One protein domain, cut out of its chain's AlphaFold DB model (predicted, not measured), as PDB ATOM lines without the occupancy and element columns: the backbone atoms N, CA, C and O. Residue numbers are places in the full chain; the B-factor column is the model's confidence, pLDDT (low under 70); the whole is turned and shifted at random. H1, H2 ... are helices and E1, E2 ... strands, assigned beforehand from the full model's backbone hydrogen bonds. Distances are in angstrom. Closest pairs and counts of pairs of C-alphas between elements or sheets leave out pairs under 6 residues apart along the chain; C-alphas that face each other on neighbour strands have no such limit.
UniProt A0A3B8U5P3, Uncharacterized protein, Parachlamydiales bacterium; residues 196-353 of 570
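What this domain is: This is residues 196 to 353 of the 570 residues of an uncharacterized protein of Parachlamydiales bacterium (UniProt A0A3B8U5P3). An elongated body has a group of three helices, H1, H2 and H3, at one end, joined as two successive helical hairpins with their centres in a triangle. Next to them come H5 and a small sheet of three short strands, and towards the other end H6 crosses H4, with the long loop of residues 290 to 309 reaching farthest out. The printed part has 158 residues with six named helices and three named strands, in the order H1 H2 H3 E1 E2 H4 E3 H5 H6; the sheet runs E2 E1 E3, all antiparallel, and the class is mostly helix. The whole is compact, with a radius of gyration of the C-alphas of 17.1 A, and spans 55 by 31 by 18 A.

How they stand to each other: H1, residues 196 to 213, touches H2, residues 219 to 236, with its residues 204 to 211 alone; the closest C-alphas, of Leu 211 and Arg 225, are 6.4 A apart. This hairpin runs opposite ways at a steep tilt of 37 degrees, only just beyond shallow. H2, the hub, touching three other helices, forms a second hairpin with H3, residues 241 to 255, at a shallow tilt of 7 degrees; the closest C-alphas, of Phe 231 and Phe 248, are 6.5 A apart. In the sheet, E1, residues 269 to 272, is the inner strand. It forms a hairpin with E2, residues 277 to 279, where N 270 and O 278 are within hydrogen-bond range at 2.8 A. On E3, residues 310 to 312, O 311 is 2.7 A from N 271 of E1. H4, residues 280 to 289, only grazes the sheet with residues 280 to 285. E2, H4 and E3 form a split strand-helix-strand unit, two strands running the same way with E1 between them, and its crossover is right-handed. H5, residues 314 to 325, grazes the sheet with residues 314 to 320 and only just touches H1, with 3 pairs of C-alphas within 8 A, the closest those of Leu 211 and Leu 315 at 6.9 A. H6, residues 333 to 344, touches H4 at a steep tilt of 66 degrees; the closest C-alphas, of Met 281 and Tyr 339, are 5.9 A apart. H5 and H6 are apart. In H1 to H6 every O i to N i+4 pair is within hydrogen-bond range.

Where its parts are: H1 begins at C-alpha 196, (-28.032, 8.029, -67.468), and is 25.4 A long. H2 is 26.2 A long, H3 20.8 A, H5 16.4 A and H6 16.2 A. E1 begins at C-alpha 269, (-43.855, 17.185, -47.890). H6 ends at C-alpha 344, (-57.934, 32.312, -54.922).

The domain as a whole: The C-alphas of Asn 238 and Glu 292, the two farthest apart, are 55.3 A apart. The printed part has no cut. The links H3 to E1 and H4 to E3 are long. Mean pLDDT of the printed part is 89.0, and residues 196, 238 and 239 are under 70.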
ATOM      1  N   GLU A 196     -26.817   8.133 -68.274       68.06
ATOM      2  CA  GLU A 196     -28.032   8.029 -67.468       68.06
ATOM      3  C   GLU A 196     -27.903   6.903 -66.450       68.06
ATOM      4  O   GLU A 196     -28.154   7.137 -65.272       68.06
ATOM      5  N   SER A 197     -27.349   5.748 -66.836       70.94
ATOM      6  CA  SER A 197     -27.007   4.682 -65.884       70.94
ATOM      7  C   SER A 197     -25.972   5.131 -64.847       70.94
ATOM      8  O   SER A 197     -26.110   4.829 -63.662       70.94
ATOM      9  N   ARG A 198     -24.921   5.863 -65.254       77.50
ATOM     10  CA  ARG A 198     -23.924   6.408 -64.310       77.50
ATOM     11  C   ARG A 198     -24.530   7.468 -63.394       77.50
ATOM     12  O   ARG A 198     -24.223   7.484 -62.203       77.50
ATOM     13  N   LYS A 199     -25.397   8.328 -63.936       85.19
ATOM     14  CA  LYS A 199     -26.133   9.335 -63.167       85.19
ATOM     15  C   LYS A 199     -27.062   8.662 -62.157       85.19
ATOM     16  O   LYS A 199     -26.999   9.016 -60.992       85.19
ATOM     17  N   LEU A 200     -27.815   7.636 -62.556       85.19
ATOM     18  CA  LEU A 200     -28.698   6.863 -61.679       85.19
ATOM     19  C   LEU A 200     -27.945   6.243 -60.499       85.19
ATOM     20  O   LEU A 200     -28.366   6.392 -59.355       85.19
ATOM     21  N   VAL A 201     -26.811   5.588 -60.758       85.56
ATOM     22  CA  VAL A 201     -25.988   5.001 -59.689       85.56
ATOM     23  C   VAL A 201     -25.427   6.088 -58.767       85.56
ATOM     24  O   VAL A 201     -25.443   5.923 -57.549       85.56
ATOM     25  N   SER A 202     -24.966   7.216 -59.322       88.25
ATOM     26  CA  SER A 202     -24.488   8.349 -58.522       88.25
ATOM     27  C   SER A 202     -25.594   8.971 -57.667       88.25
ATOM     28  O   SER A 202     -25.355   9.266 -56.497       88.25
ATOM     29  N   ASP A 203     -26.792   9.153 -58.223       88.50
ATOM     30  CA  ASP A 203     -27.952   9.685 -57.510       88.50
ATOM     31  C   ASP A 203     -28.357   8.743 -56.371       88.50
ATOM     32  O   ASP A 203     -28.576   9.194 -55.252       88.50
ATOM     33  N   LEU A 204     -28.379   7.429 -56.615       89.44
ATOM     34  CA  LEU A 204     -28.715   6.443 -55.587       89.44
ATOM     35  C   LEU A 204     -27.704   6.380 -54.447       89.44
ATOM     36  O   LEU A 204     -28.109   6.151 -53.308       89.44
ATOM     37  N   LEU A 205     -26.418   6.607 -54.723       89.31
ATOM     38  CA  LEU A 205     -25.402   6.739 -53.677       89.31
ATOM     39  C   LEU A 205     -25.639   7.995 -52.831       89.31
ATOM     40  O   LEU A 205     -25.638   7.905 -51.607       89.31
ATOM     41  N   LYS A 206     -25.947   9.138 -53.454       91.06
ATOM     42  CA  LYS A 206     -26.303  10.366 -52.718       91.06
ATOM     43  C   LYS A 206     -27.561  10.170 -51.872       91.06
ATOM     44  O   LYS A 206     -27.594  10.541 -50.701       91.06
ATOM     45  N   ILE A 207     -28.589   9.536 -52.435       92.12
ATOM     46  CA  ILE A 207     -29.813   9.191 -51.707       92.12
ATOM     47  C   ILE A 207     -29.482   8.266 -50.528       92.12
ATOM     48  O   ILE A 207     -29.967   8.486 -49.422       92.12
ATOM     49  N   GLN A 208     -28.611   7.273 -50.716       92.00
ATOM     50  CA  GLN A 208     -28.159   6.404 -49.632       92.00
ATOM     51  C   GLN A 208     -27.506   7.191 -48.495       92.00
ATOM     52  O   GLN A 208     -27.868   7.001 -47.334       92.00
ATOM     53  N   GLU A 209     -26.564   8.072 -48.826       91.44
ATOM     54  CA  GLU A 209     -25.851   8.907 -47.860       91.44
ATOM     55  C   GLU A 209     -26.828   9.792 -47.076       91.44
ATOM     56  O   GLU A 209     -26.771   9.834 -45.846       91.44
ATOM     57  N   THR A 210     -27.791  10.428 -47.755       91.94
ATOM     58  CA  THR A 210     -28.817  11.253 -47.090       91.94
ATOM     59  C   THR A 210     -29.728  10.433 -46.168       91.94
ATOM     60  O   THR A 210     -29.996  10.849 -45.038       91.94
ATOM     61  N   LEU A 211     -30.163   9.240 -46.592       91.12
ATOM     62  CA  LEU A 211     -31.005   8.343 -45.789       91.12
ATOM     63  C   LEU A 211     -30.272   7.768 -44.566       91.12
ATOM     64  O   LEU A 211     -30.903   7.544 -43.528       91.12
ATOM     65  N   GLN A 212     -28.962   7.522 -44.681       89.06
ATOM     66  CA  GLN A 212     -28.110   7.049 -43.586       89.06
ATOM     67  C   GLN A 212     -27.756   8.164 -42.598       89.06
ATOM     68  O   GLN A 212     -27.711   7.915 -41.396       89.06
ATOM     69  N   ALA A 213     -27.538   9.389 -43.084       89.56
ATOM     70  CA  ALA A 213     -27.270  10.552 -42.239       89.56
ATOM     71  C   ALA A 213     -28.514  11.022 -41.458       89.56
ATOM     72  O   ALA A 213     -28.394  11.657 -40.408       89.56
ATOM     73  N   SER A 214     -29.713  10.720 -41.965       89.12
ATOM     74  CA  SER A 214     -30.975  11.087 -41.325       89.12
ATOM     75  C   SER A 214     -31.212  10.339 -40.011       89.12
ATOM     76  O   SER A 214     -31.157   9.110 -39.956       89.12
ATOM     77  N   LYS A 215     -31.580  11.091 -38.967       89.31
ATOM     78  CA  LYS A 215     -32.005  10.580 -37.650       89.31
ATOM     79  C   LYS A 215     -33.514  10.320 -37.555       89.31
ATOM     80  O   LYS A 215     -34.026  10.087 -36.466       89.31
ATOM     81  N   LEU A 216     -34.235  10.408 -38.672       89.19
ATOM     82  CA  LEU A 216     -35.672  10.159 -38.693       89.19
ATOM     83  C   LEU A 216     -35.964   8.653 -38.566       89.19
ATOM     84  O   LEU A 216     -35.231   7.803 -39.097       89.19
ATOM     85  N   HIS A 217     -37.026   8.341 -37.826       86.19
ATOM     86  CA  HIS A 217     -37.479   6.983 -37.505       86.19
ATOM     87  C   HIS A 217     -38.965   6.768 -37.838       86.19
ATOM     88  O   HIS A 217     -39.567   5.815 -37.355       86.19
ATOM     89  N   ASP A 218     -39.553   7.653 -38.642       91.94
ATOM     90  CA  ASP A 218     -40.930   7.531 -39.109       91.94
ATOM     91  C   ASP A 218     -41.092   6.393 -40.133       91.94
ATOM     92  O   ASP A 218     -40.119   5.874 -40.700       91.94
ATOM     93  N   GLU A 219     -42.346   5.998 -40.356       91.31
ATOM     94  CA  GLU A 219     -42.699   4.875 -41.225       91.31
ATOM     95  C   GLU A 219     -42.266   5.114 -42.679       91.31
ATOM     96  O   GLU A 219     -41.672   4.224 -43.293       91.31
ATOM     97  N   THR A 220     -42.459   6.326 -43.201       92.88
ATOM     98  CA  THR A 220     -42.048   6.702 -44.559       92.88
ATOM     99  C   THR A 220     -40.535   6.589 -44.705       92.88
ATOM    100  O   THR A 220     -40.050   5.915 -45.611       92.88
ATOM    101  N   THR A 221     -39.751   7.144 -43.776       93.81
ATOM    102  CA  THR A 221     -38.286   7.007 -43.780       93.81
ATOM    103  C   THR A 221     -37.844   5.541 -43.735       93.81
ATOM    104  O   THR A 221     -36.891   5.162 -44.426       93.81
ATOM    105  N   ALA A 222     -38.516   4.686 -42.957       92.56
ATOM    106  CA  ALA A 222     -38.217   3.254 -42.924       92.56
ATOM    107  C   ALA A 222     -38.493   2.575 -44.279       92.56
ATOM    108  O   ALA A 222     -37.648   1.817 -44.773       92.56
ATOM    109  N   GLN A 223     -39.625   2.892 -44.914       94.00
ATOM    110  CA  GLN A 223     -39.970   2.404 -46.250       94.00
ATOM    111  C   GLN A 223     -38.974   2.899 -47.309       94.00
ATOM    112  O   GLN A 223     -38.499   2.098 -48.113       94.00
ATOM    113  N   LEU A 224     -38.557   4.168 -47.251       94.75
ATOM    114  CA  LEU A 224     -37.555   4.753 -48.149       94.75
ATOM    115  C   LEU A 224     -36.178   4.086 -48.013       94.75
ATOM    116  O   LEU A 224     -35.522   3.802 -49.019       94.75
ATOM    117  N   ARG A 225     -35.739   3.770 -46.786       93.94
ATOM    118  CA  ARG A 225     -34.500   3.001 -46.554       93.94
ATOM    119  C   ARG A 225     -34.584   1.601 -47.163       93.94
ATOM    120  O   ARG A 225     -33.622   1.136 -47.775       93.94
ATOM    121  N   ASN A 226     -35.727   0.930 -47.016       93.81
ATOM    122  CA  ASN A 226     -35.942  -0.386 -47.616       93.81
ATOM    123  C   ASN A 226     -35.964  -0.311 -49.152       93.81
ATOM    124  O   ASN A 226     -35.283  -1.090 -49.820       93.81
ATOM    125  N   TRP A 227     -36.682   0.667 -49.708       95.56
ATOM    126  CA  TRP A 227     -36.730   0.948 -51.140       95.56
ATOM    127  C   TRP A 227     -35.326   1.163 -51.718       95.56
ATOM    128  O   TRP A 227     -34.940   0.453 -52.645       95.56
ATOM    129  N   GLN A 228     -34.512   2.030 -51.108       94.62
ATOM    130  CA  GLN A 228     -33.148   2.312 -51.570       94.62
ATOM    131  C   GLN A 228     -32.255   1.061 -51.542       94.62
ATOM    132  O   GLN A 228     -31.503   0.803 -52.491       94.62
ATOM    133  N   LYS A 229     -32.354   0.249 -50.480       92.81
ATOM    134  CA  LYS A 229     -31.587  -0.996 -50.341       92.81
ATOM    135  C   LYS A 229     -31.978  -2.019 -51.407       92.81
ATOM    136  O   LYS A 229     -31.098  -2.671 -51.982       92.81
ATOM    137  N   ARG A 230     -33.278  -2.154 -51.684       92.19
ATOM    138  CA  ARG A 230     -33.810  -3.037 -52.732       92.19
ATOM    139  C   ARG A 230     -33.386  -2.552 -54.118       92.19
ATOM    140  O   ARG A 230     -32.888  -3.363 -54.893       92.19
ATOM    141  N   PHE A 231     -33.466  -1.249 -54.380       92.88
ATOM    142  CA  PHE A 231     -33.089  -0.664 -55.667       92.88
ATOM    143  C   PHE A 231     -31.593  -0.855 -55.952       92.88
ATOM    144  O   PHE A 231     -31.200  -1.372 -56.997       92.88
ATOM    145  N   SER A 232     -30.743  -0.558 -54.968       90.19
ATOM    146  CA  SER A 232     -29.293  -0.752 -55.091       90.19
ATOM    147  C   SER A 232     -28.910  -2.214 -55.306       90.19
ATOM    148  O   SER A 232     -27.962  -2.510 -56.029       90.19
ATOM    149  N   SER A 233     -29.632  -3.142 -54.674       88.38
ATOM    150  CA  SER A 233     -29.417  -4.579 -54.870       88.38
ATOM    151  C   SER A 233     -29.845  -5.025 -56.269       88.38
ATOM    152  O   SER A 233     -29.103  -5.758 -56.915       88.38
ATOM    153  N   ALA A 234     -30.988  -4.541 -56.763       85.19
ATOM    154  CA  ALA A 234     -31.494  -4.868 -58.094       85.19
ATOM    155  C   ALA A 234     -30.554  -4.380 -59.209       85.19
ATOM    156  O   ALA A 234     -30.252  -5.133 -60.133       85.19
ATOM    157  N   LEU A 235     -30.000  -3.169 -59.083       84.81
ATOM    158  CA  LEU A 235     -29.047  -2.632 -60.063       84.81
ATOM    159  C   LEU A 235     -27.718  -3.400 -60.122       84.81
ATOM    160  O   LEU A 235     -27.077  -3.418 -61.172       84.81
ATOM    161  N   LYS A 236     -27.297  -4.056 -59.029       82.88
ATOM    162  CA  LYS A 236     -26.080  -4.894 -59.011       82.88
ATOM    163  C   LYS A 236     -26.229  -6.185 -59.811       82.88
ATOM    164  O   LYS A 236     -25.223  -6.747 -60.227       82.88
ATOM    165  N   LEU A 237     -27.459  -6.650 -60.034       78.44
ATOM    166  CA  LEU A 237     -27.738  -7.897 -60.749       78.44
ATOM    167  C   LEU A 237     -27.634  -7.755 -62.282       78.44
ATOM    168  O   LEU A 237     -27.857  -8.736 -62.982       78.44
ATOM    169  N   ASN A 238     -27.261  -6.574 -62.806       62.78
ATOM    170  CA  ASN A 238     -27.010  -6.307 -64.236       62.78
ATOM    171  C   ASN A 238     -28.160  -6.712 -65.186       62.78
ATOM    172  O   ASN A 238     -27.941  -7.037 -66.351       62.78
ATOM    173  N   LEU A 239     -29.398  -6.658 -64.693       63.97
ATOM    174  CA  LEU A 239     -30.612  -6.751 -65.504       63.97
ATOM    175  C   LEU A 239     -30.890  -5.405 -66.202       63.97
ATOM    176  O   LEU A 239     -30.229  -4.405 -65.914       63.97
ATOM    177  N   ASP A 240     -31.867  -5.381 -67.113       79.31
ATOM    178  CA  ASP A 240     -32.323  -4.178 -67.826       79.31
ATOM    179  C   ASP A 240     -32.572  -3.001 -66.861       79.31
ATOM    180  O   ASP A 240     -33.558  -2.962 -66.119       79.31
ATOM    181  N   LYS A 241     -31.635  -2.045 -66.857       79.00
ATOM    182  CA  LYS A 241     -31.594  -0.935 -65.895       79.00
ATOM    183  C   LYS A 241     -32.766   0.018 -66.069       79.00
ATOM    184  O   LYS A 241     -33.246   0.531 -65.065       79.00
ATOM    185  N   ALA A 242     -33.234   0.221 -67.300       81.25
ATOM    186  CA  ALA A 242     -34.365   1.097 -67.584       81.25
ATOM    187  C   ALA A 242     -35.658   0.504 -67.012       81.25
ATOM    188  O   ALA A 242     -36.432   1.197 -66.353       81.25
ATOM    189  N   ARG A 243     -35.851  -0.811 -67.178       82.50
ATOM    190  CA  ARG A 243     -36.987  -1.523 -66.586       82.50
ATOM    191  C   ARG A 243     -36.944  -1.517 -65.057       82.50
ATOM    192  O   ARG A 243     -37.971  -1.261 -64.435       82.50
ATOM    193  N   ILE A 244     -35.776  -1.775 -64.457       85.88
ATOM    194  CA  ILE A 244     -35.611  -1.706 -62.996       85.88
ATOM    195  C   ILE A 244     -35.912  -0.289 -62.503       85.88
ATOM    196  O   ILE A 244     -36.637  -0.122 -61.529       85.88
ATOM    197  N   GLU A 245     -35.373   0.734 -63.165       87.06
ATOM    198  CA  GLU A 245     -35.625   2.120 -62.783       87.06
ATOM    199  C   GLU A 245     -37.125   2.440 -62.797       87.06
ATOM    200  O   GLU A 245     -37.637   2.947 -61.801       87.06
ATOM    201  N   ALA A 246     -37.838   2.082 -63.867       85.88
ATOM    202  CA  ALA A 246     -39.277   2.306 -63.972       85.88
ATOM    203  C   ALA A 246     -40.068   1.601 -62.853       85.88
ATOM    204  O   ALA A 246     -40.943   2.209 -62.240       85.88
ATOM    205  N   GLU A 247     -39.737   0.346 -62.536       87.75
ATOM    206  CA  GLU A 247     -40.384  -0.407 -61.453       87.75
ATOM    207  C   GLU A 247     -40.156   0.254 -60.085       87.75
ATOM    208  O   GLU A 247     -41.084   0.413 -59.291       87.75
ATOM    209  N   PHE A 248     -38.930   0.700 -59.808       91.19
ATOM    210  CA  PHE A 248     -38.611   1.351 -58.541       91.19
ATOM    211  C   PHE A 248     -39.136   2.785 -58.446       91.19
ATOM    212  O   PHE A 248     -39.400   3.241 -57.334       91.19
ATOM    213  N   ILE A 249     -39.334   3.484 -59.565       91.38
ATOM    214  CA  ILE A 249     -40.057   4.761 -59.596       91.38
ATOM    215  C   ILE A 249     -41.509   4.558 -59.149       91.38
ATOM    216  O   ILE A 249     -41.971   5.311 -58.296       91.38
ATOM    217  N   LEU A 250     -42.197   3.521 -59.641       89.38
ATOM    218  CA  LEU A 250     -43.570   3.207 -59.221       89.38
ATOM    219  C   LEU A 250     -43.640   2.894 -57.719       89.38
ATOM    220  O   LEU A 250     -44.437   3.487 -57.001       89.38
ATOM    221  N   LEU A 251     -42.734   2.046 -57.216       92.06
ATOM    222  CA  LEU A 251     -42.657   1.747 -55.779       92.06
ATOM    223  C   LEU A 251     -42.382   2.999 -54.935       92.06
ATOM    224  O   LEU A 251     -42.881   3.120 -53.819       92.06
ATOM    225  N   LEU A 252     -41.571   3.934 -55.442       93.44
ATOM    226  CA  LEU A 252     -41.305   5.190 -54.746       93.44
ATOM    227  C   LEU A 252     -42.549   6.084 -54.713       93.44
ATOM    228  O   LEU A 252     -42.827   6.691 -53.683       93.44
ATOM    229  N   GLN A 253     -43.294   6.159 -55.817       91.00
ATOM    230  CA  GLN A 253     -44.546   6.913 -55.896       91.00
ATOM    231  C   GLN A 253     -45.610   6.360 -54.937       91.00
ATOM    232  O   GLN A 253     -46.332   7.149 -54.338       91.00
ATOM    233  N   GLU A 254     -45.676   5.039 -54.742       90.19
ATOM    234  CA  GLU A 254     -46.572   4.412 -53.757       90.19
ATOM    235  C   GLU A 254     -46.208   4.790 -52.312       90.19
ATOM    236  O   GLU A 254     -47.089   5.075 -51.500       90.19
ATOM    237  N   ILE A 255     -44.908   4.832 -51.992       93.12
ATOM    238  CA  ILE A 255     -44.415   5.237 -50.663       93.12
ATOM    239  C   ILE A 255     -44.663   6.732 -50.416       93.12
ATOM    240  O   ILE A 255     -44.991   7.136 -49.301       93.12
ATOM    241  N   LEU A 256     -44.488   7.572 -51.437       93.88
ATOM    242  CA  LEU A 256     -44.638   9.027 -51.350       93.88
ATOM    243  C   LEU A 256     -46.098   9.459 -51.532       93.88
ATOM    244  O   LEU A 256     -46.420  10.272 -52.401       93.88
ATOM    245  N   THR A 257     -46.970   8.937 -50.676       92.94
ATOM    246  CA  THR A 257     -48.394   9.276 -50.630       92.94
ATOM    247  C   THR A 257     -48.747  10.055 -49.365       92.94
ATOM    248  O   THR A 257     -48.160   9.891 -48.295       92.94
ATOM    249  N   ASP A 258     -49.695  10.973 -49.509       93.00
ATOM    250  CA  ASP A 258     -50.264  11.748 -48.418       93.00
ATOM    251  C   ASP A 258     -51.182  10.863 -47.573       93.00
ATOM    252  O   ASP A 258     -52.103  10.225 -48.084       93.00
ATOM    253  N   SER A 259     -50.963  10.869 -46.259       90.31
ATOM    254  CA  SER A 259     -51.669   9.947 -45.365       90.31
ATOM    255  C   SER A 259     -53.155  10.295 -45.160       90.31
ATOM    256  O   SER A 259     -53.890   9.451 -44.657       90.31
ATOM    257  N   VAL A 260     -53.619  11.502 -45.524       87.56
ATOM    258  CA  VAL A 260     -55.040  11.907 -45.402       87.56
ATOM    259  C   VAL A 260     -55.823  11.582 -46.667       87.56
ATOM    260  O   VAL A 260     -56.894  10.989 -46.622       87.56
ATOM    261  N   SER A 261     -55.302  12.029 -47.802       87.44
ATOM    262  CA  SER A 261     -55.974  12.009 -49.100       87.44
ATOM    263  C   SER A 261     -55.641  10.770 -49.928       87.44
ATOM    264  O   SER A 261     -56.340  10.493 -50.901       87.44
ATOM    265  N   GLY A 262     -54.565  10.050 -49.591       86.81
ATOM    266  CA  GLY A 262     -54.009   8.974 -50.416       86.81
ATOM    267  C   GLY A 262     -53.421   9.461 -51.747       86.81
ATOM    268  O   GLY A 262     -53.024   8.650 -52.578       86.81
ATOM    269  N   ALA A 263     -53.384  10.778 -51.973       89.81
ATOM    270  CA  ALA A 263     -52.826  11.379 -53.173       89.81
ATOM    271  C   ALA A 263     -51.288  11.351 -53.140       89.81
ATOM    272  O   ALA A 263     -50.706  11.305 -52.058       89.81
ATOM    273  N   PRO A 264     -50.603  11.430 -54.294       91.62
ATOM    274  CA  PRO A 264     -49.162  11.665 -54.323       91.62
ATOM    275  C   PRO A 264     -48.789  12.923 -53.529       91.62
ATOM    276  O   PRO A 264     -49.489  13.937 -53.615       91.62
ATOM    277  N   LEU A 265     -47.691  12.862 -52.773       92.12
ATOM    278  CA  LEU A 265     -47.164  14.020 -52.051       92.12
ATOM    279  C   LEU A 265     -46.758  15.128 -53.034       92.12
ATOM    280  O   LEU A 265     -46.111  14.880 -54.053       92.12
ATOM    281  N   ASP A 266     -47.103  16.367 -52.696       90.19
ATOM    282  CA  ASP A 266     -46.658  17.565 -53.395       90.19
ATOM    283  C   ASP A 266     -45.210  17.936 -53.025       90.19
ATOM    284  O   ASP A 266     -44.580  17.338 -52.154       90.19
ATOM    285  N   GLU A 267     -44.651  18.947 -53.697       88.44
ATOM    286  CA  GLU A 267     -43.243  19.359 -53.533       88.44
ATOM    287  C   GLU A 267     -42.882  19.692 -52.074       88.44
ATOM    288  O   GLU A 267     -41.745  19.502 -51.631       88.44
ATOM    289  N   GLU A 268     -43.871  20.140 -51.303       90.75
ATOM    290  CA  GLU A 268     -43.746  20.441 -49.889       90.75
ATOM    291  C   GLU A 268     -44.302  19.313 -49.009       90.75
ATOM    292  O   GLU A 268     -45.363  19.426 -48.407       90.75
ATOM    293  N   ALA A 269     -43.522  18.243 -48.843       93.06
ATOM    294  CA  ALA A 269     -43.855  17.185 -47.890       93.06
ATOM    295  C   ALA A 269     -43.521  17.569 -46.436       93.06
ATOM    296  O   ALA A 269     -42.474  18.174 -46.144       93.06
ATOM    297  N   TYR A 270     -44.382  17.161 -45.512       94.56
ATOM    298  CA  TYR A 270     -44.286  17.405 -44.079       94.56
ATOM    299  C   TYR A 270     -44.422  16.110 -43.272       94.56
ATOM    300  O   TYR A 270     -45.163  15.209 -43.647       94.56
ATOM    301  N   LEU A 271     -43.729  16.039 -42.139       94.75
ATOM    302  CA  LEU A 271     -43.870  15.013 -41.115       94.75
ATOM    303  C   LEU A 271     -44.700  15.586 -39.964       94.75
ATOM    304  O   LEU A 271     -44.336  16.609 -39.376       94.75
ATOM    305  N   GLY A 272     -45.823  14.947 -39.661       93.12
ATOM    306  CA  GLY A 272     -46.668  15.301 -38.531       93.12
ATOM    307  C   GLY A 272     -46.111  14.807 -37.200       93.12
ATOM    308  O   GLY A 272     -45.338  13.851 -37.130       93.12
ATOM    309  N   SER A 273     -46.551  15.441 -36.113       91.06
ATOM    310  CA  SER A 273     -46.263  15.020 -34.736       91.06
ATOM    311  C   SER A 273     -46.817  13.630 -34.384       91.06
ATOM    312  O   SER A 273     -46.447  13.060 -33.365       91.06
ATOM    313  N   ASP A 274     -47.700  13.093 -35.222       90.12
ATOM    314  CA  ASP A 274     -48.236  11.729 -35.192       90.12
ATOM    315  C   ASP A 274     -47.358  10.707 -35.942       90.12
ATOM    316  O   ASP A 274     -47.697   9.525 -36.006       90.12
ATOM    317  N   GLY A 275     -46.232  11.143 -36.515       90.00
ATOM    318  CA  GLY A 275     -45.301  10.294 -37.256       90.00
ATOM    319  C   GLY A 275     -45.744   9.961 -38.683       90.00
ATOM    320  O   GLY A 275     -45.138   9.092 -39.311       90.00
ATOM    321  N   ARG A 276     -46.782  10.626 -39.203       92.38
ATOM    322  CA  ARG A 276     -47.326  10.405 -40.552       92.38
ATOM    323  C   ARG A 276     -46.860  11.493 -41.516       92.38
ATOM    324  O   ARG A 276     -46.535  12.606 -41.104       92.38
ATOM    325  N   THR A 277     -46.779  11.160 -42.806       94.06
ATOM    326  CA  THR A 277     -46.325  12.104 -43.841       94.06
ATOM    327  C   THR A 277     -47.507  12.689 -44.588       94.06
ATOM    328  O   THR A 277     -48.454  11.981 -44.941       94.06
ATOM    329  N   TYR A 278     -47.427  13.990 -44.824       94.12
ATOM    330  CA  TYR A 278     -48.507  14.782 -45.363       94.12
ATOM    331  C   TYR A 278     -48.020  15.757 -46.425       94.12
ATOM    332  O   TYR A 278     -46.917  16.300 -46.327       94.12
ATOM    333  N   GLY A 279     -48.869  16.006 -47.410       93.12
ATOM    334  CA  GLY A 279     -48.694  17.054 -48.395       93.12
ATOM    335  C   GLY A 279     -49.186  18.412 -47.895       93.12
ATOM    336  O   GLY A 279     -50.152  18.491 -47.131       93.12
ATOM    337  N   SER A 280     -48.547  19.496 -48.333       91.88
ATOM    338  CA  SER A 280     -48.900  20.874 -47.952       91.88
ATOM    339  C   SER A 280     -50.329  21.218 -48.369       91.88
ATOM    340  O   SER A 280     -51.129  21.736 -47.581       91.88
ATOM    341  N   MET A 281     -50.679  20.860 -49.608       91.88
ATOM    342  CA  MET A 281     -52.002  21.119 -50.177       91.88
ATOM    343  C   MET A 281     -53.098  20.331 -49.451       91.88
ATOM    344  O   MET A 281     -54.106  20.907 -49.038       91.88
ATOM    345  N   SER A 282     -52.881  19.029 -49.237       91.44
ATOM    346  CA  SER A 282     -53.833  18.149 -48.547       91.44
ATOM    347  C   SER A 282     -54.052  18.566 -47.092       91.44
ATOM    348  O   SER A 282     -55.193  18.596 -46.630       91.44
ATOM    349  N   LEU A 283     -52.993  18.977 -46.385       91.38
ATOM    350  CA  LEU A 283     -53.111  19.536 -45.034       91.38
ATOM    351  C   LEU A 283     -53.950  20.808 -45.006       91.38
ATOM    352  O   LEU A 283     -54.809  20.953 -44.138       91.38
ATOM    353  N   SER A 284     -53.719  21.715 -45.950       91.00
ATOM    354  CA  SER A 284     -54.453  22.980 -46.021       91.00
ATOM    355  C   SER A 284     -55.945  22.743 -46.277       91.00
ATOM    356  O   SER A 284     -56.800  23.357 -45.637       91.00
ATOM    357  N   LEU A 285     -56.266  21.795 -47.162       91.19
ATOM    358  CA  LEU A 285     -57.638  21.366 -47.443       91.19
ATOM    359  C   LEU A 285     -58.307  20.721 -46.224       91.19
ATOM    360  O   LEU A 285     -59.457  21.040 -45.908       91.19
ATOM    361  N   TYR A 286     -57.587  19.857 -45.507       90.31
ATOM    362  CA  TYR A 286     -58.068  19.278 -44.254       90.31
ATOM    363  C   TYR A 286     -58.356  20.366 -43.216       90.31
ATOM    364  O   TYR A 286     -59.453  20.426 -42.675       90.31
ATOM    365  N   GLN A 287     -57.415  21.281 -42.971       89.31
ATOM    366  CA  GLN A 287     -57.587  22.349 -41.982       89.31
ATOM    367  C   GLN A 287     -58.745  23.292 -42.311       89.31
ATOM    368  O   GLN A 287     -59.395  23.811 -41.404       89.31
ATOM    369  N   HIS A 288     -58.994  23.532 -43.598       89.81
ATOM    370  CA  HIS A 288     -60.120  24.340 -44.037       89.81
ATOM    371  C   HIS A 288     -61.462  23.625 -43.806       89.81
ATOM    372  O   HIS A 288     -62.406  24.238 -43.313       89.81
ATOM    373  N   SER A 289     -61.538  22.335 -44.144       89.38
ATOM    374  CA  SER A 289     -62.775  21.541 -44.080       89.38
ATOM    375  C   SER A 289     -63.094  20.970 -42.695       89.38
ATOM    376  O   SER A 289     -64.254  20.668 -42.411       89.38
ATOM    377  N   ALA A 290     -62.097  20.824 -41.822       87.50
ATOM    378  CA  ALA A 290     -62.276  20.253 -40.496       87.50
ATOM    379  C   ALA A 290     -63.121  21.171 -39.585       87.50
ATOM    380  O   ALA A 290     -62.937  22.391 -39.593       87.50
ATOM    381  N   PRO A 291     -64.008  20.608 -38.740       87.94
ATOM    382  CA  PRO A 291     -64.685  21.356 -37.680       87.94
ATOM    383  C   PRO A 291     -63.691  22.045 -36.738       87.94
ATOM    384  O   PRO A 291     -62.610  21.511 -36.487       87.94
ATOM    385  N   GLU A 292     -64.066  23.192 -36.162       84.69
ATOM    386  CA  GLU A 292     -63.160  24.039 -35.360       84.69
ATOM    387  C   GLU A 292     -62.473  23.283 -34.206       84.69
ATOM    388  O   GLU A 292     -61.293  23.491 -33.930       84.69
ATOM    389  N   GLU A 293     -63.177  22.331 -33.588       82.69
ATOM    390  CA  GLU A 293     -62.671  21.477 -32.502       82.69
ATOM    391  C   GLU A 293     -61.540  20.520 -32.933       82.69
ATOM    392  O   GLU A 293     -60.745  20.063 -32.101       82.69
ATOM    393  N   TYR A 294     -61.466  20.212 -34.231       85.12
ATOM    394  CA  TYR A 294     -60.563  19.223 -34.825       85.12
ATOM    395  C   TYR A 294     -59.490  19.827 -35.732       85.12
ATOM    396  O   TYR A 294     -58.506  19.149 -36.032       85.12
ATOM    397  N   LYS A 295     -59.598  21.112 -36.099       83.25
ATOM    398  CA  LYS A 295     -58.611  21.822 -36.942       83.25
ATOM    399  C   LYS A 295     -57.173  21.764 -36.425       83.25
ATOM    400  O   LYS A 295     -56.228  22.013 -37.173       83.25
ATOM    401  N   HIS A 296     -57.002  21.474 -35.139       81.38
ATOM    402  CA  HIS A 296     -55.710  21.463 -34.446       81.38
ATOM    403  C   HIS A 296     -55.322  20.090 -33.920       81.38
ATOM    404  O   HIS A 296     -54.374  19.982 -33.147       81.38
ATOM    405  N   ARG A 297     -56.064  19.058 -34.316       86.75
ATOM    406  CA  ARG A 297     -55.778  17.666 -33.987       86.75
ATOM    407  C   ARG A 297     -55.189  16.963 -35.198       86.75
ATOM    408  O   ARG A 297     -55.257  17.479 -36.316       86.75
ATOM    409  N   SER A 298     -54.588  15.800 -34.957       88.62
ATOM    410  CA  SER A 298     -54.076  14.978 -36.048       88.62
ATOM    411  C   SER A 298     -55.245  14.590 -36.961       88.62
ATOM    412  O   SER A 298     -56.277  14.152 -36.447       88.62
ATOM    413  N   PRO A 299     -55.095  14.697 -38.293       88.38
ATOM    414  CA  PRO A 299     -56.101  14.220 -39.239       88.38
ATOM    415  C   PRO A 299     -56.434  12.729 -39.088       88.38
ATOM    416  O   PRO A 299     -57.522  12.300 -39.460       88.38
ATOM    417  N   LEU A 300     -55.493  11.941 -38.558       88.44
ATOM    418  CA  LEU A 300     -55.603  10.488 -38.422       88.44
ATOM    419  C   LEU A 300     -55.906  10.030 -36.994       88.44
ATOM    420  O   LEU A 300     -56.268   8.873 -36.789       88.44
ATOM    421  N   ASP A 301     -55.801  10.928 -36.017       86.81
ATOM    422  CA  ASP A 301     -56.158  10.672 -34.625       86.81
ATOM    423  C   ASP A 301     -56.894  11.881 -34.032       86.81
ATOM    424  O   ASP A 301     -56.336  12.722 -33.321       86.81
ATOM    425  N   LEU A 302     -58.190  11.957 -34.342       83.44
ATOM    426  CA  LEU A 302     -59.079  13.021 -33.873       83.44
ATOM    427  C   LEU A 302     -59.317  12.970 -32.357       83.44
ATOM    428  O   LEU A 302     -59.743  13.966 -31.763       83.44
ATOM    429  N   GLN A 303     -59.078  11.827 -31.709       83.25
ATOM    430  CA  GLN A 303     -59.306  11.685 -30.270       83.25
ATOM    431  C   GLN A 303     -58.150  12.241 -29.446       83.25
ATOM    432  O   GLN A 303     -58.375  12.679 -28.316       83.25
ATOM    433  N   ASN A 304     -56.947  12.297 -30.014       83.12
ATOM    434  CA  ASN A 304     -55.795  12.872 -29.344       83.12
ATOM    435  C   ASN A 304     -55.987  14.383 -29.095       83.12
ATOM    436  O   ASN A 304     -56.107  15.159 -30.047       83.12
ATOM    437  N   PRO A 305     -56.001  14.835 -27.827       79.81
ATOM    438  CA  PRO A 305     -56.148  16.251 -27.501       79.81
ATOM    439  C   PRO A 305     -54.852  17.049 -27.715       79.81
ATOM    440  O   PRO A 305     -54.853  18.269 -27.540       79.81
ATOM    441  N   ALA A 306     -53.734  16.388 -28.035       82.50
ATOM    442  CA  ALA A 306     -52.468  17.060 -28.274       82.50
ATOM    443  C   ALA A 306     -52.543  17.956 -29.526       82.50
ATOM    444  O   ALA A 306     -53.139  17.568 -30.533       82.50
ATOM    445  N   PRO A 307     -51.911  19.143 -29.487       83.62
ATOM    446  CA  PRO A 307     -51.841  20.022 -30.644       83.62
ATOM    447  C   PRO A 307     -51.049  19.341 -31.760       83.62
ATOM    448  O   PRO A 307     -49.902  18.936 -31.566       83.62
ATOM    449  N   PHE A 308     -51.659  19.243 -32.932       91.06
ATOM    450  CA  PHE A 308     -51.014  18.721 -34.119       91.06
ATOM    451  C   PHE A 308     -50.096  19.773 -34.723       91.06
ATOM    452  O   PHE A 308     -50.523  20.889 -35.033       91.06
ATOM    453  N   THR A 309     -48.831  19.401 -34.898       92.00
ATOM    454  CA  THR A 309     -47.856  20.237 -35.589       92.00
ATOM    455  C   THR A 309     -47.104  19.457 -36.643       92.00
ATOM    456  O   THR A 309     -46.881  18.258 -36.489       92.00
ATOM    457  N   VAL A 310     -46.663  20.156 -37.683       92.81
ATOM    458  CA  VAL A 310     -45.907  19.566 -38.787       92.81
ATOM    459  C   VAL A 310     -44.537  20.213 -38.953       92.81
ATOM    460  O   VAL A 310     -44.375  21.426 -38.781       92.81
ATOM    461  N   GLU A 311     -43.554  19.407 -39.341       92.69
ATOM    462  CA  GLU A 311     -42.209  19.847 -39.712       92.69
ATOM    463  C   GLU A 311     -41.854  19.373 -41.129       92.69
ATOM    464  O   GLU A 311     -42.370  18.355 -41.579       92.69
ATOM    465  N   PRO A 312     -41.011  20.094 -41.886       93.38
ATOM    466  CA  PRO A 312     -40.574  19.645 -43.207       93.38
ATOM    467  C   PRO A 312     -39.976  18.236 -43.168       93.38
ATOM    468  O   PRO A 312     -39.095  17.975 -42.353       93.38
ATOM    469  N   HIS A 313     -40.384  17.356 -44.084       94.44
ATOM    470  CA  HIS A 313     -39.774  16.033 -44.210       94.44
ATOM    471  C   HIS A 313     -38.620  16.080 -45.233       94.44
ATOM    472  O   HIS A 313     -38.864  15.977 -46.437       94.44
ATOM    473  N   PRO A 314     -37.342  16.202 -44.813       91.19
ATOM    474  CA  PRO A 314     -36.229  16.467 -45.730       91.19
ATOM    475  C   PRO A 314     -36.013  15.348 -46.755       91.19
ATOM    476  O   PRO A 314     -35.744  15.629 -47.918       91.19
ATOM    477  N   LEU A 315     -36.165  14.084 -46.342       93.31
ATOM    478  CA  LEU A 315     -35.964  12.931 -47.227       93.31
ATOM    479  C   LEU A 315     -37.065  12.798 -48.285       93.31
ATOM    480  O   LEU A 315     -36.748  12.654 -49.461       93.31
ATOM    481  N   ALA A 316     -38.339  12.899 -47.886       93.00
ATOM    482  CA  ALA A 316     -39.460  12.901 -48.819       93.00
ATOM    483  C   ALA A 316     -39.318  14.043 -49.834       93.00
ATOM    484  O   ALA A 316     -39.344  13.788 -51.030       93.00
ATOM    485  N   ARG A 317     -39.027  15.275 -49.386       93.25
ATOM    486  CA  ARG A 317     -38.778  16.418 -50.289       93.25
ATOM    487  C   ARG A 317     -37.633  16.163 -51.268       93.25
ATOM    488  O   ARG A 317     -37.760  16.464 -52.450       93.25
ATOM    489  N   HIS A 318     -36.524  15.590 -50.797       92.56
ATOM    490  CA  HIS A 318     -35.390  15.259 -51.660       92.56
ATOM    491  C   HIS A 318     -35.768  14.239 -52.745       92.56
ATOM    492  O   HIS A 318     -35.393  14.408 -53.903       92.56
ATOM    493  N   LEU A 319     -36.542  13.212 -52.392       93.44
ATOM    494  CA  LEU A 319     -36.969  12.175 -53.333       93.44
ATOM    495  C   LEU A 319     -38.090  12.629 -54.272       93.44
ATOM    496  O   LEU A 319     -38.103  12.228 -55.431       93.44
ATOM    497  N   ILE A 320     -38.971  13.520 -53.821       93.94
ATOM    498  CA  ILE A 320     -39.953  14.198 -54.676       93.94
ATOM    499  C   ILE A 320     -39.234  15.068 -55.710       93.94
ATOM    500  O   ILE A 320     -39.559  15.013 -56.896       93.94
ATOM    501  N   GLN A 321     -38.197  15.805 -55.297       92.62
ATOM    502  CA  GLN A 321     -37.357  16.556 -56.230       92.62
ATOM    503  C   GLN A 321     -36.641  15.624 -57.219       92.62
ATOM    504  O   GLN A 321     -36.600  15.915 -58.410       92.62
ATOM    505  N   TRP A 322     -36.140  14.477 -56.758       92.94
ATOM    506  CA  TRP A 322     -35.525  13.478 -57.634       92.94
ATOM    507  C   TRP A 322     -36.514  12.906 -58.668       92.94
ATOM    508  O   TRP A 322     -36.160  12.767 -59.838       92.94
ATOM    509  N   LEU A 323     -37.769  12.638 -58.278       91.94
ATOM    510  CA  LEU A 323     -38.839  12.243 -59.207       91.94
ATOM    511  C   LEU A 323     -39.168  13.355 -60.212       91.94
ATOM    512  O   LEU A 323     -39.353  13.082 -61.400       91.94
ATOM    513  N   LYS A 324     -39.206  14.612 -59.755       91.50
ATOM    514  CA  LYS A 324     -39.442  15.793 -60.599       91.50
ATOM    515  C   LYS A 324     -38.348  15.963 -61.651       91.50
ATOM    516  O   LYS A 324     -38.664  16.149 -62.823       91.50
ATOM    517  N   ASP A 325     -37.083  15.815 -61.262       88.31
ATOM    518  CA  ASP A 325     -35.926  15.902 -62.165       88.31
ATOM    519  C   ASP A 325     -35.938  14.817 -63.257       88.31
ATOM    520  O   ASP A 325     -35.292  14.971 -64.296       88.31
ATOM    521  N   ARG A 326     -36.678  13.724 -63.030       85.00
ATOM    522  CA  ARG A 326     -36.878  12.614 -63.975       85.00
ATOM    523  C   ARG A 326     -38.199  12.680 -64.741       85.00
ATOM    524  O   ARG A 326     -38.482  11.778 -65.521       85.00
ATOM    525  N   GLY A 327     -39.012  13.717 -64.533       86.56
ATOM    526  CA  GLY A 327     -40.329  13.835 -65.169       86.56
ATOM    527  C   GLY A 327     -41.328  12.761 -64.721       86.56
ATOM    528  O   GLY A 327     -42.307  12.513 -65.415       86.56
ATOM    529  N   ALA A 328     -41.085  12.130 -63.569       87.44
ATOM    530  CA  ALA A 328     -41.888  11.042 -63.022       87.44
ATOM    531  C   ALA A 328     -42.656  11.459 -61.755       87.44
ATOM    532  O   ALA A 328     -43.117  10.611 -60.997       87.44
ATOM    533  N   LEU A 329     -42.775  12.757 -61.471       89.31
ATOM    534  CA  LEU A 329     -43.583  13.226 -60.349       89.31
ATOM    535  C   LEU A 329     -45.071  13.125 -60.705       89.31
ATOM    536  O   LEU A 329     -45.538  13.817 -61.609       89.31
ATOM    537  N   LEU A 330     -45.812  12.292 -59.976       87.19
ATOM    538  CA  LEU A 330     -47.270  12.255 -60.064       87.19
ATOM    539  C   LEU A 330     -47.868  13.416 -59.275       87.19
ATOM    540  O   LEU A 330     -47.388  13.764 -58.199       87.19
ATOM    541  N   ARG A 331     -48.938  13.999 -59.812       86.50
ATOM    542  CA  ARG A 331     -49.696  15.085 -59.186       86.50
ATOM    543  C   ARG A 331     -51.169  14.722 -59.165       86.50
ATOM    544  O   ARG A 331     -51.674  14.114 -60.108       86.50
ATOM    545  N   SER A 332     -51.852  15.091 -58.090       89.12
ATOM    546  CA  SER A 332     -53.295  14.904 -57.983       89.12
ATOM    547  C   SER A 332     -54.020  16.156 -58.457       89.12
ATOM    548  O   SER A 332     -54.069  17.161 -57.750       89.12
ATOM    549  N   GLU A 333     -54.620  16.086 -59.646       90.12
ATOM    550  CA  GLU A 333     -55.363  17.211 -60.227       90.12
ATOM    551  C   GLU A 333     -56.548  17.658 -59.364       90.12
ATOM    552  O   GLU A 333     -56.950  18.818 -59.425       90.12
ATOM    553  N   SER A 334     -57.158  16.750 -58.597       89.62
ATOM    554  CA  SER A 334     -58.290  17.083 -57.727       89.62
ATOM    555  C   SER A 334     -57.839  17.889 -56.511       89.62
ATOM    556  O   SER A 334     -58.433  18.918 -56.201       89.62
ATOM    557  N   VAL A 335     -56.759  17.456 -55.856       90.50
ATOM    558  CA  VAL A 335     -56.175  18.146 -54.698       90.50
ATOM    559  C   VAL A 335     -55.625  19.508 -55.115       90.50
ATOM    560  O   VAL A 335     -55.915  20.505 -54.457       90.50
ATOM    561  N   GLU A 336     -54.901  19.577 -56.238       91.31
ATOM    562  CA  GLU A 336     -54.362  20.839 -56.753       91.31
ATOM    563  C   GLU A 336     -55.467  21.841 -57.096       91.31
ATOM    564  O   GLU A 336     -55.372  23.000 -56.692       91.31
ATOM    565  N   ARG A 337     -56.533  21.414 -57.787       93.44
ATOM    566  CA  ARG A 337     -57.666  22.297 -58.114       93.44
ATOM    567  C   ARG A 337     -58.341  22.843 -56.863       93.44
ATOM    568  O   ARG A 337     -58.469  24.057 -56.733       93.44
ATOM    569  N   ASN A 338     -58.689  21.975 -55.914       92.38
ATOM    570  CA  ASN A 338     -59.357  22.400 -54.682       92.38
ATOM    571  C   ASN A 338     -58.473  23.358 -53.863       92.38
ATOM    572  O   ASN A 338     -58.954  24.340 -53.300       92.38
ATOM    573  N   TYR A 339     -57.164  23.096 -53.804       92.19
ATOM    574  CA  TYR A 339     -56.222  23.979 -53.121       92.19
ATOM    575  C   TYR A 339     -56.084  25.336 -53.830       92.19
ATOM    576  O   TYR A 339     -56.071  26.378 -53.175       92.19
ATOM    577  N   GLN A 340     -56.028  25.351 -55.165       93.38
ATOM    578  CA  GLN A 340     -55.987  26.587 -55.948       93.38
ATOM    579  C   GLN A 340     -57.257  27.428 -55.768       93.38
ATOM    580  O   GLN A 340     -57.152  28.646 -55.632       93.38
ATOM    581  N   GLU A 341     -58.433  26.803 -55.705       94.00
ATOM    582  CA  GLU A 341     -59.695  27.490 -55.402       94.00
ATOM    583  C   GLU A 341     -59.658  28.152 -54.016       94.00
ATOM    584  O   GLU A 341     -59.978  29.336 -53.887       94.00
ATOM    585  N   LEU A 342     -59.173  27.444 -52.988       93.31
ATOM    586  CA  LEU A 342     -58.996  28.014 -51.645       93.31
ATOM    587  C   LEU A 342     -57.994  29.169 -51.611       93.31
ATOM    588  O   LEU A 342     -58.214  30.165 -50.916       93.31
ATOM    589  N   MET A 343     -56.897  29.053 -52.359       92.31
ATOM    590  CA  MET A 343     -55.897  30.112 -52.485       92.31
ATOM    591  C   MET A 343     -56.478  31.359 -53.160       92.31
ATOM    592  O   MET A 343     -56.246  32.467 -52.680       92.31
ATOM    593  N   GLN A 344     -57.268  31.199 -54.229       93.19
ATOM    594  CA  GLN A 344     -57.934  32.312 -54.922       93.19
ATOM    595  C   GLN A 344     -58.951  33.032 -54.027       93.19
ATOM    596  O   GLN A 344     -59.103  34.248 -54.119       93.19
ATOM    597  N   GLN A 345     -59.609  32.297 -53.130       92.75
ATOM    598  CA  GLN A 345     -60.523  32.859 -52.131       92.75
ATOM    599  C   GLN A 345     -59.797  33.486 -50.927       92.75
ATOM    600  O   GLN A 345     -60.435  34.125 -50.095       92.75
ATOM    601  N   GLY A 346     -58.475  33.310 -50.806       90.06
ATOM    602  CA  GLY A 346     -57.696  33.773 -49.654       90.06
ATOM    603  C   GLY A 346     -57.992  33.008 -48.359       90.06
ATOM    604  O   GLY A 346     -57.729  33.521 -47.273       90.06
ATOM    605  N   LEU A 347     -58.552  31.797 -48.464       90.62
ATOM    606  CA  LEU A 347     -58.997  30.970 -47.335       90.62
ATOM    607  C   LEU A 347     -58.083  29.773 -47.054       90.62
ATOM    608  O   LEU A 347     -58.377  28.994 -46.147       90.62
ATOM    609  N   ALA A 348     -56.995  29.613 -47.811       88.81
ATOM    610  CA  ALA A 348     -56.012  28.560 -47.592       88.81
ATOM    611  C   ALA A 348     -55.241  28.804 -46.277       88.81
ATOM    612  O   ALA A 348     -54.486  29.780 -46.173       88.81
ATOM    613  N   PRO A 349     -55.431  27.957 -45.251       86.31
ATOM    614  CA  PRO A 349     -54.719  28.111 -43.994       86.31
ATOM    615  C   PRO A 349     -53.238  27.743 -44.173       86.31
ATOM    616  O   PRO A 349     -52.914  26.841 -44.942       86.31
ATOM    617  N   PRO A 350     -52.314  28.412 -43.459       86.31
ATOM    618  CA  PRO A 350     -50.919  28.004 -43.467       86.31
ATOM    619  C   PRO A 350     -50.748  26.674 -42.717       86.31
ATOM    620  O   PRO A 350     -51.438  26.447 -41.715       86.31
ATOM    621  N   PRO A 351     -49.755  25.846 -43.092       86.06
ATOM    622  CA  PRO A 351     -49.516  24.573 -42.427       86.06
ATOM    623  C   PRO A 351     -49.254  24.774 -40.922       86.06
ATOM    624  O   PRO A 351     -48.631  25.775 -40.524       86.06
ATOM    625  N   PRO A 352     -49.689  23.833 -40.062       86.81
ATOM    626  CA  PRO A 352     -49.627  23.964 -38.608       86.81
ATOM    627  C   PRO A 352     -48.207  23.710 -38.090       86.81
ATOM    628  O   PRO A 352     -47.923  22.739 -37.406       86.81
ATOM    629  N   THR A 353     -47.255  24.565 -38.436       88.38
ATOM    630  CA  THR A 353     -45.890  24.454 -37.910       88.38
ATOM    631  C   THR A 353     -45.834  24.893 -36.448       88.38
ATOM    632  O   THR A 353     -46.616  25.741 -36.014       88.38
TER     633      THR A 353